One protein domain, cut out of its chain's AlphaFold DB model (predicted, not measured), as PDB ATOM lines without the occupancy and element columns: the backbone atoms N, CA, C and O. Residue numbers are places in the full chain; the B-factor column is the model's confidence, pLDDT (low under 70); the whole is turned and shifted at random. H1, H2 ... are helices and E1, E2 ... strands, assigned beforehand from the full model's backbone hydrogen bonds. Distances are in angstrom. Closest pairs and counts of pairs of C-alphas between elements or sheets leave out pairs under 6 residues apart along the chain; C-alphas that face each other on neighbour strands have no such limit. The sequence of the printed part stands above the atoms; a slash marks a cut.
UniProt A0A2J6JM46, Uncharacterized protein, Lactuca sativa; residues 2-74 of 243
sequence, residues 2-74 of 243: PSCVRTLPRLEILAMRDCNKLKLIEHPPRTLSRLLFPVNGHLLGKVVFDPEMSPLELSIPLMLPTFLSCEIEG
ATOM      1  N   PRO A   2     102.737  84.908 114.602       82.06
ATOM      2  CA  PRO A   2     103.584  84.081 115.469       82.06
ATOM      3  C   PRO A   2     103.955  84.796 116.775       82.06
ATOM      4  O   PRO A   2     104.231  85.996 116.768       82.06
ATOM      5  N   SER A   3     104.005  84.058 117.887       83.56
ATOM      6  CA  SER A   3     104.329  84.608 119.213       83.56
ATOM      7  C   SER A   3     105.715  85.250 119.265       83.56
ATOM      8  O   SER A   3     105.871  86.304 119.870       83.56
ATOM      9  N   CYS A   4     106.696  84.677 118.563       85.81
ATOM     10  CA  CYS A   4     108.061  85.200 118.512       85.81
ATOM     11  C   CYS A   4     108.153  86.613 117.920       85.81
ATOM     12  O   CYS A   4     109.008  87.384 118.341       85.81
ATOM     13  N   VAL A   5     107.267  86.974 116.984       86.12
ATOM     14  CA  VAL A   5     107.211  88.321 116.393       86.12
ATOM     15  C   VAL A   5     106.583  89.309 117.377       86.12
ATOM     16  O   VAL A   5     107.038  90.443 117.489       86.12
ATOM     17  N   ARG A   6     105.575  88.863 118.142       84.50
ATOM     18  CA  ARG A   6     104.878  89.675 119.153       84.50
ATOM     19  C   ARG A   6     105.802  90.151 120.276       84.50
ATOM     20  O   ARG A   6     105.570  91.199 120.863       84.50
ATOM     21  N   THR A   7     106.834  89.378 120.587       86.06
ATOM     22  CA  THR A   7     107.747  89.656 121.701       86.06
ATOM     23  C   THR A   7     108.986  90.450 121.293       86.06
ATOM     24  O   THR A   7     109.859  90.663 122.129       86.06
ATOM     25  N   LEU A   8     109.111  90.864 120.027       89.25
ATOM     26  CA  LEU A   8     110.271  91.625 119.566       89.25
ATOM     27  C   LEU A   8     110.239  93.047 120.156       89.25
ATOM     28  O   LEU A   8     109.375  93.839 119.781       89.25
ATOM     29  N   PRO A   9     111.187  93.416 121.039       86.44
ATOM     30  CA  PRO A   9     111.082  94.644 121.830       86.44
ATOM     31  C   PRO A   9     111.340  95.921 121.020       86.44
ATOM     32  O   PRO A   9     111.001  97.007 121.472       86.44
ATOM     33  N   ARG A  10     111.946  95.810 119.832       91.56
ATOM     34  CA  ARG A  10     112.341  96.940 118.971       91.56
ATOM     35  C   ARG A  10     111.743  96.849 117.564       91.56
ATOM     36  O   ARG A  10     112.316  97.375 116.617       91.56
ATOM     37  N   LEU A  11     110.656  96.096 117.395       91.44
ATOM     38  CA  LEU A  11     110.040  95.942 116.082       91.44
ATOM     39  C   LEU A  11     109.241  97.197 115.728       91.44
ATOM     40  O   LEU A  11     108.127  97.372 116.199       91.44
ATOM     41  N   GLU A  12     109.804  98.027 114.856       92.19
ATOM     42  CA  GLU A  12     109.159  99.264 114.401       92.19
ATOM     43  C   GLU A  12     108.349  99.073 113.115       92.19
ATOM     44  O   GLU A  12     107.318  99.713 112.921       92.19
ATOM     45  N   ILE A  13     108.784  98.165 112.238       91.12
ATOM     46  CA  ILE A  13     108.170  97.949 110.926       91.12
ATOM     47  C   ILE A  13     107.845  96.469 110.761       91.12
ATOM     48  O   ILE A  13     108.730  95.616 110.848       91.12
ATOM     49  N   LEU A  14     106.583  96.172 110.457       88.81
ATOM     50  CA  LEU A  14     106.121  94.826 110.137       88.81
ATOM     51  C   LEU A  14     105.546  94.806 108.724       88.81
ATOM     52  O   LEU A  14     104.557  95.473 108.427       88.81
ATOM     53  N   ALA A  15     106.164  94.008 107.857       86.06
ATOM     54  CA  ALA A  15     105.719  93.803 106.487       86.06
ATOM     55  C   ALA A  15     105.299  92.350 106.281       86.06
ATOM     56  O   ALA A  15     106.071  91.430 106.544       86.06
ATOM     57  N   MET A  16     104.082  92.141 105.790       79.62
ATOM     58  CA  MET A  16     103.490  90.807 105.663       79.62
ATOM     59  C   MET A  16     103.273  90.472 104.195       79.62
ATOM     60  O   MET A  16     102.147  90.386 103.725       79.62
ATOM     61  N   ARG A  17     104.358  90.316 103.437       75.25
ATOM     62  CA  ARG A  17     104.270  89.977 102.011       75.25
ATOM     63  C   ARG A  17     103.859  88.507 101.839       75.25
ATOM     64  O   ARG A  17     104.363  87.648 102.555       75.25
ATOM     65  N   ASP A  18     102.917  88.244 100.930       71.19
ATOM     66  CA  ASP A  18     102.441  86.903 100.536       71.19
ATOM     67  C   ASP A  18     102.010  85.988 101.704       71.19
ATOM     68  O   ASP A  18     102.083  84.758 101.654       71.19
ATOM     69  N   CYS A  19     101.520  86.598 102.786       75.06
ATOM     70  CA  CYS A  19     101.071  85.907 103.991       75.06
ATOM     71  C   CYS A  19      99.651  85.326 103.833       75.06
ATOM     72  O   CYS A  19      98.746  85.654 104.594       75.06
ATOM     73  N   ASN A  20      99.452  84.417 102.877       72.75
ATOM     74  CA  ASN A  20      98.123  83.924 102.467       72.75
ATOM     75  C   ASN A  20      97.382  83.084 103.525       72.75
ATOM     76  O   ASN A  20      96.196  82.803 103.386       72.75
ATOM     77  N   LYS A  21      98.081  82.650 104.580       76.19
ATOM     78  CA  LYS A  21      97.500  81.916 105.718       76.19
ATOM     79  C   LYS A  21      97.225  82.813 106.930       76.19
ATOM     80  O   LYS A  21      96.761  82.315 107.957       76.19
ATOM     81  N   LEU A  22      97.560  84.101 106.856       75.50
ATOM     82  CA  LEU A  22      97.414  85.019 107.976       75.50
ATOM     83  C   LEU A  22      95.952  85.444 108.118       75.50
ATOM     84  O   LEU A  22      95.437  86.191 107.297       75.50
ATOM     85  N   LYS A  23      95.311  84.972 109.191       79.38
ATOM     86  CA  LYS A  23      93.908  85.285 109.500       79.38
ATOM     87  C   LYS A  23      93.715  86.309 110.613       79.38
ATOM     88  O   LYS A  23      92.627  86.834 110.794       79.38
ATOM     89  N   LEU A  24      94.739  86.524 111.433       82.38
ATOM     90  CA  LEU A  24      94.588  87.266 112.679       82.38
ATOM     91  C   LEU A  24      95.918  87.873 113.112       82.38
ATOM     92  O   LEU A  24      96.943  87.175 113.211       82.38
ATOM     93  N   ILE A  25      95.886  89.169 113.394       85.06
ATOM     94  CA  ILE A  25      96.965  89.906 114.047       85.06
ATOM     95  C   ILE A  25      96.374  90.485 115.319       85.06
ATOM     96  O   ILE A  25      95.549  91.381 115.267       85.06
ATOM     97  N   GLU A  26      96.804  89.969 116.456       87.25
ATOM     98  CA  GLU A  26      96.381  90.481 117.754       87.25
ATOM     99  C   GLU A  26      97.595  90.998 118.497       87.25
ATOM    100  O   GLU A  26      98.634  90.321 118.513       87.25
ATOM    101  N   HIS A  27      97.432  92.160 119.117       86.62
ATOM    102  CA  HIS A  27      98.385  92.776 120.030       86.62
ATOM    103  C   HIS A  27      99.812  92.762 119.466       86.62
ATOM    104  O   HIS A  27     100.672  92.072 120.020       86.62
ATOM    105  N   PRO A  28     100.074  93.420 118.319       87.31
ATOM    106  CA  PRO A  28     101.441  93.584 117.839       87.31
ATOM    107  C   PRO A  28     102.293  94.357 118.864       87.31
ATOM    108  O   PRO A  28     101.742  95.001 119.758       87.31
ATOM    109  N   PRO A  29     103.635  94.291 118.767       88.44
ATOM    110  CA  PRO A  29     104.509  95.030 119.671       88.44
ATOM    111  C   PRO A  29     104.147  96.518 119.707       88.44
ATOM    112  O   PRO A  29     103.944  97.131 118.662       88.44
ATOM    113  N   ARG A  30     104.132  97.116 120.903       87.25
ATOM    114  CA  ARG A  30     103.797  98.540 121.084       87.25
ATOM    115  C   ARG A  30     104.789  99.496 120.411       87.25
ATOM    116  O   ARG A  30     104.475 100.660 120.211       87.25
ATOM    117  N   THR A  31     105.980  99.006 120.064       88.69
ATOM    118  CA  THR A  31     107.001  99.749 119.312       88.69
ATOM    119  C   THR A  31     106.720  99.825 117.814       88.69
ATOM    120  O   THR A  31     107.416 100.556 117.113       88.69
ATOM    121  N   LEU A  32     105.699  99.116 117.321       89.62
ATOM    122  CA  LEU A  32     105.337  99.115 115.914       89.62
ATOM    123  C   LEU A  32     104.795 100.484 115.497       89.62
ATOM    124  O   LEU A  32     103.745 100.916 115.962       89.62
ATOM    125  N   SER A  33     105.492 101.130 114.568       89.19
ATOM    126  CA  SER A  33     105.100 102.410 113.985       89.19
ATOM    127  C   SER A  33     104.501 102.254 112.588       89.19
ATOM    128  O   SER A  33     103.736 103.117 112.159       89.19
ATOM    129  N   ARG A  34     104.818 101.167 111.867       89.19
ATOM    130  CA  ARG A  34     104.376 100.963 110.476       89.19
ATOM    131  C   ARG A  34     103.964  99.518 110.208       89.19
ATOM    132  O   ARG A  34     104.734  98.586 110.457       89.19
ATOM    133  N   LEU A  35     102.777  99.336 109.627       86.31
ATOM    134  CA  LEU A  35     102.254  98.032 109.217       86.31
ATOM    135  C   LEU A  35     101.989  98.019 107.709       86.31
ATOM    136  O   LEU A  35     101.163  98.780 107.203       86.31
ATOM    137  N   LEU A  36     102.689  97.135 106.993       83.38
ATOM    138  CA  LEU A  36     102.564  96.980 105.544       83.38
ATOM    139  C   LEU A  36     101.787  95.700 105.225       83.38
ATOM    140  O   LEU A  36     102.262  94.583 105.479       83.38
ATOM    141  N   PHE A  37     100.597  95.867 104.652       73.94
ATOM    142  CA  PHE A  37      99.743  94.753 104.254       73.94
ATOM    143  C   PHE A  37     100.185  94.139 102.913       73.94
ATOM    144  O   PHE A  37     100.735  94.839 102.057       73.94
ATOM    145  N   PRO A  38      99.971  92.825 102.705       65.44
ATOM    146  CA  PRO A  38     100.297  92.157 101.448       65.44
ATOM    147  C   PRO A  38      99.551  92.766 100.260       65.44
ATOM    148  O   PRO A  38      98.338  92.940 100.304       65.44
ATOM    149  N   VAL A  39     100.281  92.995  99.165       54.88
ATOM    150  CA  VAL A  39      99.738  93.482  97.883       54.88
ATOM    151  C   VAL A  39      98.969  92.399  97.132       54.88
ATOM    152  O   VAL A  39      98.076  92.750  96.386       54.88
ATOM    153  N   ASN A  40      99.272  91.112  97.350       53.09
ATOM    154  CA  ASN A  40      98.715  89.976  96.595       53.09
ATOM    155  C   ASN A  40      98.040  88.914  97.484       53.09
ATOM    156  O   ASN A  40      97.779  87.797  97.042       53.09
ATOM    157  N   GLY A  41      97.807  89.232  98.758       50.72
ATOM    158  CA  GLY A  41      97.256  88.291  99.730       50.72
ATOM    159  C   GLY A  41      95.743  88.420  99.871       50.72
ATOM    160  O   GLY A  41      95.187  89.517  99.815       50.72
ATOM    161  N   HIS A  42      95.072  87.298 100.127       54.88
ATOM    162  CA  HIS A  42      93.733  87.326 100.705       54.88
ATOM    163  C   HIS A  42      93.847  87.705 102.182       54.88
ATOM    164  O   HIS A  42      94.174  86.859 103.014       54.88
ATOM    165  N   LEU A  43      93.595  88.972 102.521       55.03
ATOM    166  CA  LEU A  43      93.385  89.376 103.911       55.03
ATOM    167  C   LEU A  43      91.974  88.978 104.335       55.03
ATOM    168  O   LEU A  43      91.046  89.777 104.413       55.03
ATOM    169  N   LEU A  44      91.831  87.690 104.616       57.00
ATOM    170  CA  LEU A  44      90.732  87.153 105.403       57.00
ATOM    171  C   LEU A  44      91.123  87.283 106.870       57.00
ATOM    172  O   LEU A  44      91.506  86.287 107.486       57.00
ATOM    173  N   GLY A  45      91.123  88.503 107.415       69.06
ATOM    174  CA  GLY A  45      91.564  88.645 108.791       69.06
ATOM    175  C   GLY A  45      91.193  89.906 109.544       69.06
ATOM    176  O   GLY A  45      91.017  90.980 108.973       69.06
ATOM    177  N   LYS A  46      91.120  89.710 110.864       81.75
ATOM    178  CA  LYS A  46      90.931  90.748 111.873       81.75
ATOM    179  C   LYS A  46      92.295  91.213 112.393       81.75
ATOM    180  O   LYS A  46      93.189  90.397 112.643       81.75
ATOM    181  N   VAL A  47      92.457  92.517 112.565       84.50
ATOM    182  CA  VAL A  47      93.612  93.141 113.211       84.50
ATOM    183  C   VAL A  47      93.135  93.848 114.468       84.50
ATOM    184  O   VAL A  47      92.237  94.681 114.404       84.50
ATOM    185  N   VAL A  48      93.736  93.501 115.599       87.69
ATOM    186  CA  VAL A  48      93.412  94.042 116.919       87.69
ATOM    187  C   VAL A  48      94.674  94.652 117.506       87.69
ATOM    188  O   VAL A  48      95.660  93.949 117.755       87.69
ATOM    189  N   PHE A  49      94.644  95.965 117.708       86.62
ATOM    190  CA  PHE A  49      95.716  96.701 118.369       86.62
ATOM    191  C   PHE A  49      95.480  96.767 119.876       86.62
ATOM    192  O   PHE A  49      94.362  96.607 120.360       86.62
ATOM    193  N   ASP A  50      96.557  96.972 120.626       84.75
ATOM    194  CA  ASP A  50      96.445  97.339 122.033       84.75
ATOM    195  C   ASP A  50      96.010  98.822 122.113       84.75
ATOM    196  O   ASP A  50      96.619  99.648 121.426       84.75
ATOM    197  N   PRO A  51      94.964  99.174 122.887       81.25
ATOM    198  CA  PRO A  51      94.454 100.546 122.979       81.25
ATOM    199  C   PRO A  51      95.495 101.590 123.401       81.25
ATOM    200  O   PRO A  51      95.347 102.764 123.076       81.25
ATOM    201  N   GLU A  52      96.542 101.177 124.121       83.19
ATOM    202  CA  GLU A  52      97.619 102.064 124.577       83.19
ATOM    203  C   GLU A  52      98.714 102.282 123.516       83.19
ATOM    204  O   GLU A  52      99.726 102.930 123.792       83.19
ATOM    205  N   MET A  53      98.569 101.715 122.314       82.25
ATOM    206  CA  MET A  53      99.533 101.910 121.234       82.25
ATOM    207  C   MET A  53      99.466 103.314 120.640       82.25
ATOM    208  O   MET A  53      98.398 103.896 120.456       82.25
ATOM    209  N   SER A  54     100.635 103.824 120.259       79.69
ATOM    210  CA  SER A  54     100.738 105.035 119.452       79.69
ATOM    211  C   SER A  54     100.061 104.851 118.085       79.69
ATOM    212  O   SER A  54     100.052 103.735 117.553       79.69
ATOM    213  N   PRO A  55      99.552 105.938 117.472       76.75
ATOM    214  CA  PRO A  55      99.056 105.907 116.103       76.75
ATOM    215  C   PRO A  55     100.102 105.326 115.152       76.75
ATOM    216  O   PRO A  55     101.282 105.673 115.231       76.75
ATOM    217  N   LEU A  56      99.659 104.454 114.251       83.38
ATOM    218  CA  LEU A  56     100.536 103.726 113.343       83.38
ATOM    219  C   LEU A  56     100.255 104.107 111.885       83.38
ATOM    220  O   LEU A  56      99.122 104.405 111.504       83.38
ATOM    221  N   GLU A  57     101.283 104.048 111.047       83.44
ATOM    222  CA  GLU A  57     101.145 104.219 109.603       83.44
ATOM    223  C   GLU A  57     100.684 102.902 108.961       83.44
ATOM    224  O   GLU A  57     101.431 101.917 108.891       83.44
ATOM    225  N   LEU A  58      99.439 102.883 108.484       78.94
ATOM    226  CA  LEU A  58      98.867 101.755 107.753       78.94
ATOM    227  C   LEU A  58      99.137 101.925 106.257       78.94
ATOM    228  O   LEU A  58      98.578 102.811 105.613       78.94
ATOM    229  N   SER A  59      99.956 101.044 105.681       75.31
ATOM    230  CA  SER A  59     100.114 100.963 104.227       75.31
ATOM    231  C   SER A  59      99.264  99.817 103.694       75.31
ATOM    232  O   SER A  59      99.636  98.641 103.787       75.31
ATOM    233  N   ILE A  60      98.092 100.174 103.173       67.56
ATOM    234  CA  ILE A  60      97.120  99.237 102.609       67.56
ATOM    235  C   ILE A  60      97.163  99.356 101.076       67.56
ATOM    236  O   ILE A  60      96.897 100.432 100.538       67.56
ATOM    237  N   PRO A  61      97.514  98.280 100.350       58.94
ATOM    238  CA  PRO A  61      97.497  98.266  98.890       58.94
ATOM    239  C   PRO A  61      96.083  98.490  98.328       58.94
ATOM    240  O   PRO A  61      95.165  97.720  98.584       58.94
ATOM    241  N   LEU A  62      95.928  99.537  97.517       54.56
ATOM    242  CA  LEU A  62      94.657 100.150  97.093       54.56
ATOM    243  C   LEU A  62      93.821  99.372  96.044       54.56
ATOM    244  O   LEU A  62      93.048  99.982  95.311       54.56
ATOM    245  N   MET A  63      94.035  98.067  95.843       51.06
ATOM    246  CA  MET A  63      93.831  97.508  94.491       51.06
ATOM    247  C   MET A  63      93.163  96.137  94.357       51.06
ATOM    248  O   MET A  63      93.054  95.690  93.219       51.06
ATOM    249  N   LEU A  64      92.709  95.452  95.415       50.50
ATOM    250  CA  LEU A  64      92.215  94.078  95.231       50.50
ATOM    251  C   LEU A  64      90.805  93.784  95.774       50.50
ATOM    252  O   LEU A  64      90.489  94.161  96.902       50.50
ATOM    253  N   PRO A  65      90.007  92.971  95.045       49.78
ATOM    254  CA  PRO A  65      88.752  92.385  95.541       49.78
ATOM    255  C   PRO A  65      88.928  91.579  96.837       49.78
ATOM    256  O   PRO A  65      87.968  91.253  97.526       49.78
ATOM    257  N   THR A  66      90.165  91.224  97.178       51.44
ATOM    258  CA  THR A  66      90.508  90.412  98.343       51.44
ATOM    259  C   THR A  66      90.453  91.169  99.673       51.44
ATOM    260  O   THR A  66      90.547  90.528 100.718       51.44
ATOM    261  N   PHE A  67      90.268  92.496  99.657       55.38
ATOM    262  CA  PHE A  67      90.116  93.321 100.865       55.38
ATOM    263  C   PHE A  67      88.679  93.391 101.402       55.38
ATOM    264  O   PHE A  67      88.474  93.931 102.485       55.38
ATOM    265  N   LEU A  68      87.698  92.800 100.706       58.28
ATOM    266  CA  LEU A  68      86.281  92.800 101.111       58.28
ATOM    267  C   LEU A  68      86.018  92.143 102.483       58.28
ATOM    268  O   LEU A  68      84.910  92.251 102.998       58.28
ATOM    269  N   SER A  69      87.014  91.464 103.066       63.31
ATOM    270  CA  SER A  69      86.950  90.782 104.366       63.31
ATOM    271  C   SER A  69      87.946  91.310 105.409       63.31
ATOM    272  O   SER A  69      88.220  90.618 106.391       63.31
ATOM    273  N   CYS A  70      88.542  92.485 105.188       72.00
ATOM    274  CA  CYS A  70      89.496  93.071 106.129       72.00
ATOM    275  C   CYS A  70      88.763  93.835 107.245       72.00
ATOM    276  O   CYS A  70      87.950  94.723 106.973       72.00
ATOM    277  N   GLU A  71      89.087  93.519 108.500       82.44
ATOM    278  CA  GLU A  71      88.658  94.287 109.671       82.44
ATOM    279  C   GLU A  71      89.889  94.694 110.484       82.44
ATOM    280  O   GLU A  71      90.663  93.857 110.940       82.44
ATOM    281  N   ILE A  72      90.060  95.991 110.684       83.69
ATOM    282  CA  ILE A  72      91.012  96.581 111.613       83.69
ATOM    283  C   ILE A  72      90.188  97.229 112.717       83.69
ATOM    284  O   ILE A  72      89.512  98.232 112.485       83.69
ATOM    285  N   GLU A  73      90.228  96.642 113.908       84.69
ATOM    286  CA  GLU A  73      89.380  97.033 115.028       84.69
ATOM    287  C   GLU A  73      89.501  98.532 115.324       84.69
ATOM    288  O   GLU A  73      90.595  99.064 115.504       84.69
ATOM    289  N   GLY A  74      88.357  99.222 115.305       82.12
ATOM    290  CA  GLY A  74      88.255 100.668 115.520       82.12
ATOM    291  C   GLY A  74      88.649 101.555 114.331       82.12
ATOM    292  O   GLY A  74      88.277 102.727 114.332       82.12
TER     293      GLY A  74
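AT A GLANCE: This is residues 2 to 74 of the 243 residues of an uncharacterized protein of Lactuca sativa (UniProt A0A2J6JM46). With little regular structure, the domain is a short solenoid: stacked turns alternate between two small walls, sheets E1 E3 E5 and E2 E4 E6, with H1 near the E1 and E2 end. The 73 printed residues include one named helix, then six named strands, E1 to E6; both sheets are parallel, in the orders named. The class is mostly strand, with 23 residues in named elements. It is compact, radius of gyration of the C-alphas 11.8 A, spanning 34 by 24 by 16 A.

IN THESE COORDINATES: H1 is residues 3 to 6, from C-alpha 3 at (104.329, 84.608, 119.213). E1 is residues 13 to 15, E2 24 to 26, E3 34 to 36, E4 45 to 48, 9.9 A from first to last C-alpha, E5 57 to 59, and E6 70 to 72, ending at C-alpha 72 (91.012, 96.581, 111.613).

HOW THE PARTS SIT: Within hydrogen-bond range are N 14 and O 34 of E1 and E3, 3.0 A, N 35 and O 57 of E3 and E5, 3.0 A, N 48 and O 25 of E2 and E4, 2.8 A, and N 47 and O 71 of E4 and E6, 2.8 A. E1 and E2 are apart. H1, too short for an O i to N i+4 pair, is not on either sheet; its one O i to N i+3 pair is within range.

THE WHOLE: The farthest C-alphas, Pro 9 and Pro 65, are 34.6 A apart. The printed part has no cut and no long link. Confidence is low, pLDDT under 70, at residues 38 to 45 and 60 to 69.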